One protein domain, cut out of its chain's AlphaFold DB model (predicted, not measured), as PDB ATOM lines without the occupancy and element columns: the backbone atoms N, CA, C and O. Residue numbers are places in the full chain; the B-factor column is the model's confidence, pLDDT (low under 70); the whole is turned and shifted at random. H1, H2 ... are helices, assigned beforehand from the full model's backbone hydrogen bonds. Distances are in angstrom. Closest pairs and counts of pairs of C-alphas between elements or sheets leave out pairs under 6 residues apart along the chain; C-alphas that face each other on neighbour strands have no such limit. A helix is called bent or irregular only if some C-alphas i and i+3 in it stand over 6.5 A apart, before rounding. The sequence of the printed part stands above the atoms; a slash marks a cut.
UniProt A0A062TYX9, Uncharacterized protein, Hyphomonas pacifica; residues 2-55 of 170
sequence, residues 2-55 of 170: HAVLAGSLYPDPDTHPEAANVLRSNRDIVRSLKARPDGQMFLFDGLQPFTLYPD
ATOM      1  N   HIS A   2     138.959 210.560 241.823       86.94
ATOM      2  CA  HIS A   2     138.647 211.981 242.068       86.94
ATOM      3  C   HIS A   2     138.978 212.907 240.896       86.94
ATOM      4  O   HIS A   2     138.146 213.709 240.501       86.94
ATOM      5  N   ALA A   3     140.158 212.750 240.291       83.81
ATOM      6  CA  ALA A   3     140.533 213.541 239.124       83.81
ATOM      7  C   ALA A   3     139.657 213.264 237.889       83.81
ATOM      8  O   ALA A   3     139.303 214.203 237.192       83.81
ATOM      9  N   VAL A   4     139.291 212.000 237.630       81.75
ATOM     10  CA  VAL A   4     138.395 211.627 236.518       81.75
ATOM     11  C   VAL A   4     137.014 212.240 236.729       81.75
ATOM     12  O   VAL A   4     136.501 212.901 235.837       81.75
ATOM     13  N   LEU A   5     136.450 212.069 237.927       79.50
ATOM     14  CA  LEU A   5     135.120 212.574 238.278       79.50
ATOM     15  C   LEU A   5     135.051 214.103 238.240       79.50
ATOM     16  O   LEU A   5     134.050 214.660 237.807       79.50
ATOM     17  N   ALA A   6     136.119 214.781 238.663       83.75
ATOM     18  CA  ALA A   6     136.207 216.237 238.613       83.75
ATOM     19  C   ALA A   6     136.728 216.777 237.267       83.75
ATOM     20  O   ALA A   6     136.912 217.984 237.123       83.75
ATOM     21  N   GLY A   7     137.046 215.900 236.306       80.12
ATOM     22  CA  GLY A   7     137.593 216.272 235.000       80.12
ATOM     23  C   GLY A   7     138.907 217.063 235.059       80.12
ATOM     24  O   GLY A   7     139.215 217.815 234.137       80.12
ATOM     25  N   SER A   8     139.665 216.964 236.156       82.38
ATOM     26  CA  SER A   8     140.845 217.797 236.395       82.38
ATOM     27  C   SER A   8     141.790 217.202 237.441       82.38
ATOM     28  O   SER A   8     141.372 216.621 238.440       82.38
ATOM     29  N   LEU A   9     143.098 217.422 237.262       84.94
ATOM     30  CA  LEU A   9     144.109 217.205 238.311       84.94
ATOM     31  C   LEU A   9     144.147 218.345 239.347       84.94
ATOM     32  O   LEU A   9     144.795 218.214 240.386       84.94
ATOM     33  N   TYR A  10     143.467 219.455 239.053       86.81
ATOM     34  CA  TYR A  10     143.351 220.656 239.881       86.81
ATOM     35  C   TYR A  10     141.886 221.078 239.966       86.81
ATOM     36  O   TYR A  10     141.497 222.082 239.371       86.81
ATOM     37  N   PRO A  11     141.044 220.279 240.626       85.75
ATOM     38  CA  PRO A  11     139.631 220.587 240.710       85.75
ATOM     39  C   PRO A  11     139.397 221.825 241.582       85.75
ATOM     40  O   PRO A  11     140.141 222.094 242.537       85.75
ATOM     41  N   ASP A  12     138.364 222.579 241.224       87.88
ATOM     42  CA  ASP A  12     137.921 223.756 241.963       87.88
ATOM     43  C   ASP A  12     137.363 223.311 243.332       87.88
ATOM     44  O   ASP A  12     136.500 222.432 243.380       87.88
ATOM     45  N   PRO A  13     137.879 223.836 244.462       92.88
ATOM     46  CA  PRO A  13     137.398 223.459 245.788       92.88
ATOM     47  C   PRO A  13     135.936 223.830 246.044       92.88
ATOM     48  O   PRO A  13     135.325 223.191 246.896       92.88
ATOM     49  N   ASP A  14     135.384 224.819 245.341       93.62
ATOM     50  CA  ASP A  14     134.008 225.266 245.558       93.62
ATOM     51  C   ASP A  14     133.003 224.310 244.896       93.62
ATOM     52  O   ASP A  14     131.903 224.109 245.410       93.62
ATOM     53  N   THR A  15     133.390 223.658 243.792       90.00
ATOM     54  CA  THR A  15     132.547 222.686 243.068       90.00
ATOM     55  C   THR A  15     132.886 221.227 243.392       90.00
ATOM     56  O   THR A  15     131.999 220.375 243.406       90.00
ATOM     57  N   HIS A  16     134.150 220.924 243.702       87.88
ATOM     58  CA  HIS A  16     134.659 219.579 243.983       87.88
ATOM     59  C   HIS A  16     135.614 219.564 245.200       87.88
ATOM     60  O   HIS A  16     136.800 219.222 245.071       87.88
ATOM     61  N   PRO A  17     135.122 219.891 246.411       92.75
ATOM     62  CA  PRO A  17     135.950 220.084 247.607       92.75
ATOM     63  C   PRO A  17     136.762 218.844 247.999       92.75
ATOM     64  O   PRO A  17     137.948 218.948 248.320       92.75
ATOM     65  N   GLU A  18     136.156 217.655 247.937       90.56
ATOM     66  CA  GLU A  18     136.832 216.404 248.288       90.56
ATOM     67  C   GLU A  18     137.961 216.081 247.303       90.56
ATOM     68  O   GLU A  18     139.099 215.838 247.712       90.56
ATOM     69  N   ALA A  19     137.677 216.147 245.998       88.56
ATOM     70  CA  ALA A  19     138.674 215.901 244.964       88.56
ATOM     71  C   ALA A  19     139.842 216.891 245.072       88.56
ATOM     72  O   ALA A  19     141.003 216.495 244.945       88.56
ATOM     73  N   ALA A  20     139.550 218.160 245.374       91.00
ATOM     74  CA  ALA A  20     140.563 219.182 245.603       91.00
ATOM     75  C   ALA A  20     141.442 218.852 246.810       91.00
ATOM     76  O   ALA A  20     142.667 218.945 246.715       91.00
ATOM     77  N   ASN A  21     140.852 218.419 247.921       94.44
ATOM     78  CA  ASN A  21     141.602 218.049 249.116       94.44
ATOM     79  C   ASN A  21     142.497 216.814 248.887       94.44
ATOM     80  O   ASN A  21     143.699 216.831 249.182       94.44
ATOM     81  N   VAL A  22     141.941 215.754 248.296       91.38
ATOM     82  CA  VAL A  22     142.668 214.505 248.023       91.38
ATOM     83  C   VAL A  22     143.818 214.744 247.045       91.38
ATOM     84  O   VAL A  22     144.945 214.324 247.299       91.38
ATOM     85  N   LEU A  23     143.596 215.458 245.940       88.94
ATOM     86  CA  LEU A  23     144.652 215.676 244.945       88.94
ATOM     87  C   LEU A  23     145.734 216.649 245.437       88.94
ATOM     88  O   LEU A  23     146.912 216.443 245.138       88.94
ATOM     89  N   ARG A  24     145.386 217.657 246.253       92.06
ATOM     90  CA  ARG A  24     146.378 218.552 246.882       92.06
ATOM     91  C   ARG A  24     147.278 217.825 247.875       92.06
ATOM     92  O   ARG A  24     148.475 218.108 247.913       92.06
ATOM     93  N   SER A  25     146.724 216.903 248.662       92.62
ATOM     94  CA  SER A  25     147.493 216.114 249.634       92.62
ATOM     95  C   SER A  25     148.361 215.033 248.976       92.62
ATOM     96  O   SER A  25     149.382 214.647 249.538       92.62
ATOM     97  N   ASN A  26     148.041 214.614 247.747       90.94
ATOM     98  CA  ASN A  26     148.743 213.555 247.013       90.94
ATOM     99  C   ASN A  26     149.610 214.088 245.852       90.94
ATOM    100  O   ASN A  26     149.509 213.634 244.707       90.94
ATOM    101  N   ARG A  27     150.501 215.050 246.139       87.56
ATOM    102  CA  ARG A  27     151.306 215.753 245.115       87.56
ATOM    103  C   ARG A  27     152.175 214.837 244.254       87.56
ATOM    104  O   ARG A  27     152.359 215.131 243.074       87.56
ATOM    105  N   ASP A  28     152.700 213.749 244.810       88.12
ATOM    106  CA  ASP A  28     153.539 212.815 244.050       88.12
ATOM    107  C   ASP A  28     152.728 211.996 243.044       88.12
ATOM    108  O   ASP A  28     153.188 211.786 241.923       88.12
ATOM    109  N   ILE A  29     151.493 211.614 243.391       84.44
ATOM    110  CA  ILE A  29     150.563 210.965 242.456       84.44
ATOM    111  C   ILE A  29     150.207 211.941 241.332       84.44
ATOM    112  O   ILE A  29     150.301 211.586 240.161       84.44
ATOM    113  N   VAL A  30     149.875 213.191 241.668       86.31
ATOM    114  CA  VAL A  30     149.589 214.229 240.664       86.31
ATOM    115  C   VAL A  30     150.790 214.454 239.743       86.31
ATOM    116  O   VAL A  30     150.626 214.522 238.527       86.31
ATOM    117  N   ARG A  31     152.012 214.525 240.289       84.69
ATOM    118  CA  ARG A  31     153.240 214.663 239.490       84.69
ATOM    119  C   ARG A  31     153.456 213.452 238.578       84.69
ATOM    120  O   ARG A  31     153.791 213.636 237.414       84.69
ATOM    121  N   SER A  32     153.244 212.242 239.091       83.44
ATOM    122  CA  SER A  32     153.344 210.994 238.324       83.44
ATOM    123  C   SER A  32     152.358 210.960 237.154       83.44
ATOM    124  O   SER A  32     152.764 210.642 236.040       83.44
ATOM    125  N   LEU A  33     151.098 211.345 237.379       80.31
ATOM    126  CA  LEU A  33     150.073 211.398 236.332       80.31
ATOM    127  C   LEU A  33     150.405 212.437 235.250       80.31
ATOM    128  O   LEU A  33     150.128 212.206 234.080       80.31
ATOM    129  N   LYS A  34     151.042 213.552 235.629       76.62
ATOM    130  CA  LYS A  34     151.500 214.593 234.694       76.62
ATOM    131  C   LYS A  34     152.713 214.210 233.857       76.62
ATOM    132  O   LYS A  34     152.878 214.733 232.763       76.62
ATOM    133  N   ALA A  35     153.606 213.387 234.402       71.62
ATOM    134  CA  ALA A  35     154.877 213.059 233.763       71.62
ATOM    135  C   ALA A  35     154.724 212.100 232.572       71.62
ATOM    136  O   ALA A  35     155.673 211.917 231.813       71.62
ATOM    137  N   ARG A  36     153.549 211.479 232.407       64.25
ATOM    138  CA  ARG A  36     153.250 210.639 231.248       64.25
ATOM    139  C   ARG A  36     152.735 211.526 230.105       64.25
ATOM    140  O   ARG A  36     151.878 212.371 230.364       64.25
ATOM    141  N   PRO A  37     153.231 211.346 228.865       54.00
ATOM    142  CA  PRO A  37     152.867 212.180 227.710       54.00
ATOM    143  C   PRO A  37     151.360 212.193 227.406       54.00
ATOM    144  O   PRO A  37     150.869 213.106 226.752       54.00
ATOM    145  N   ASP A  38     150.621 211.239 227.958       51.00
ATOM    146  CA  ASP A  38     149.193 211.054 227.735       51.00
ATOM    147  C   ASP A  38     148.316 211.881 228.714       51.00
ATOM    148  O   ASP A  38     147.092 211.873 228.636       51.00
ATOM    149  N   GLY A  39     148.924 212.599 229.670       46.59
ATOM    150  CA  GLY A  39     148.230 213.189 230.823       46.59
ATOM    151  C   GLY A  39     147.636 214.592 230.651       46.59
ATOM    152  O   GLY A  39     147.046 215.094 231.606       46.59
ATOM    153  N   GLN A  40     147.798 215.250 229.499       48.50
ATOM    154  CA  GLN A  40     147.156 216.538 229.191       48.50
ATOM    155  C   GLN A  40     147.347 216.890 227.703       48.50
ATOM    156  O   GLN A  40     148.227 217.669 227.341       48.50
ATOM    157  N   MET A  41     146.509 216.343 226.817       42.69
ATOM    158  CA  MET A  41     146.311 216.988 225.517       42.69
ATOM    159  C   MET A  41     145.479 218.255 225.744       42.69
ATOM    160  O   MET A  41     144.264 218.202 225.903       42.69
ATOM    161  N   PHE A  42     146.148 219.410 225.777       44.62
ATOM    162  CA  PHE A  42     145.500 220.705 225.592       44.62
ATOM    163  C   PHE A  42     144.965 220.775 224.157       44.62
ATOM    164  O   PHE A  42     145.660 221.206 223.242       44.62
ATOM    165  N   LEU A  43     143.737 220.312 223.946       37.44
ATOM    166  CA  LEU A  43     143.028 220.413 222.673       37.44
ATOM    167  C   LEU A  43     142.035 221.592 222.726       37.44
ATOM    168  O   LEU A  43     140.851 221.396 222.547       37.44
ATOM    169  N   PHE A  44     142.507 222.824 222.936       36.62
ATOM    170  CA  PHE A  44     141.734 224.091 222.866       36.62
ATOM    171  C   PHE A  44     141.100 224.635 224.165       36.62
ATOM    172  O   PHE A  44     140.695 223.901 225.068       36.62
ATOM    173  N   ASP A  45     141.017 225.972 224.214       42.62
ATOM    174  CA  ASP A  45     140.277 226.764 225.204       42.62
ATOM    175  C   ASP A  45     138.771 226.482 225.097       42.62
ATOM    176  O   ASP A  45     138.191 226.587 224.016       42.62
ATOM    177  N   GLY A  46     138.133 226.159 226.228       44.75
ATOM    178  CA  GLY A  46     136.672 226.019 226.324       44.75
ATOM    179  C   GLY A  46     136.122 224.654 226.763       44.75
ATOM    180  O   GLY A  46     134.906 224.546 226.860       44.75
ATOM    181  N   LEU A  47     136.995 223.691 227.107       45.09
ATOM    182  CA  LEU A  47     136.773 222.333 227.674       45.09
ATOM    183  C   LEU A  47     137.085 221.179 226.708       45.09
ATOM    184  O   LEU A  47     136.655 221.160 225.558       45.09
ATOM    185  N   GLN A  48     137.809 220.181 227.232       50.00
ATOM    186  CA  GLN A  48     138.250 218.965 226.542       50.00
ATOM    187  C   GLN A  48     138.050 217.709 227.409       50.00
ATOM    188  O   GLN A  48     138.087 217.820 228.638       50.00
ATOM    189  N   PRO A  49     137.884 216.513 226.800       55.19
ATOM    190  CA  PRO A  49     137.783 215.242 227.510       55.19
ATOM    191  C   PRO A  49     139.030 214.987 228.363       55.19
ATOM    192  O   PRO A  49     140.153 214.917 227.865       55.19
ATOM    193  N   PHE A  50     138.829 214.834 229.667       65.50
ATOM    194  CA  PHE A  50     139.897 214.583 230.624       65.50
ATOM    195  C   PHE A  50     140.182 213.077 230.713       65.50
ATOM    196  O   PHE A  50     139.487 212.341 231.411       65.50
ATOM    197  N   THR A  51     141.203 212.615 229.988       68.50
ATOM    198  CA  THR A  51     141.651 211.211 230.020       68.50
ATOM    199  C   THR A  51     142.868 211.069 230.931       68.50
ATOM    200  O   THR A  51     143.815 211.849 230.839       68.50
ATOM    201  N   LEU A  52     142.851 210.074 231.822       74.12
ATOM    202  CA  LEU A  52     143.979 209.749 232.696       74.12
ATOM    203  C   LEU A  52     144.570 208.391 232.350       74.12
ATOM    204  O   LEU A  52     143.846 207.414 232.196       74.12
ATOM    205  N   TYR A  53     145.899 208.335 232.360       74.88
ATOM    206  CA  TYR A  53     146.677 207.128 232.101       74.88
ATOM    207  C   TYR A  53     147.424 206.723 233.376       74.88
ATOM    208  O   TYR A  53     148.626 206.988 233.519       74.88
ATOM    209  N   PRO A  54     146.720 206.140 234.367       80.50
ATOM    210  CA  PRO A  54     147.356 205.689 235.595       80.50
ATOM    211  C   PRO A  54     148.388 204.599 235.298       80.50
ATOM    212  O   PRO A  54     148.323 203.907 234.282       80.50
ATOM    213  N   ASP A  55     149.368 204.467 236.186       85.94
ATOM    214  CA  ASP A  55     150.326 203.362 236.154       85.94
ATOM    215  C   ASP A  55     149.560 202.028 236.296       85.94
ATOM    216  O   ASP A  55     148.977 201.790 237.363       85.94
TER     217      ASP A  55
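Overview. This is residues 2 to 55 of the 170 residues of an uncharacterized protein of Hyphomonas pacifica (UniProt A0A062TYX9). Two helices of equal residue count, H2 and H3, make a corner like an L, and the long unnamed stretch of residues 36 to 55 runs out from the far end of H3 and folds back, making a third side. The short helix H1 packs on H2 on the inner side of this three-sided outline, and residues 6 to 16 lead from it back to the beginning of H2. The printed part has 54 residues with three named helices, in the order H1, H2, H3, and no named strand; the class is all helix, though 22 of the 54 residues are in named elements. The whole is compact, with a radius of gyration of the C-alphas of 11.0 A, and flat, with spans of 26 by 26 by 14 A.

Along the chain. H1 is residues 2 to 5, and its first C-alpha, that of His 2, is at (138.647, 211.981, 242.068). H2 is residues 17 to 25 and measures 12.4 A from first to last C-alpha; C-alpha 17 is at (135.950, 220.084, 247.607). H3 is residues 27 to 35 and measures 12.2 A from first to last C-alpha, ending with C-alpha 35 at (154.877, 213.059, 233.763). No helix is bent or irregular.

Arrangement. H1 and H2 touch, with 6 pairs of C-alphas within 8 A; their closest C-alphas, those of His 2 and Ala 19, are 4.9 A apart. H2 and H3 are close but not clearly touching, and their closest C-alphas are those of Leu 23 and Val 30, 6.7 A apart. The lines of H2 and H3 are about perpendicular, at 86 degrees. H1 and H3 are apart. In H2 and H3 every pair of O of residue i and N of residue i+4 is within hydrogen-bond range, while H1, with four residues, is too short for such a pair.

Size, cuts and confidence. The two C-alphas farthest apart are those of Asp 14 and Pro 37, at 29.1 A, and the first and last printed C-alphas, of His 2 and Asp 55, are 15.7 A apart. The printed part has no cut. The link from H1 to H2, 11 residues, is long, and the link from H2 to H3, 1 residue, is tight. Residues 36 to 55 hold no named element, and their C-alphas lie 8 to 16 A from the mean of all C-alphas. The mean pLDDT of the printed part is 75.1, and the 16 residues 36 to 51 are under 70, where the model's confidence is low.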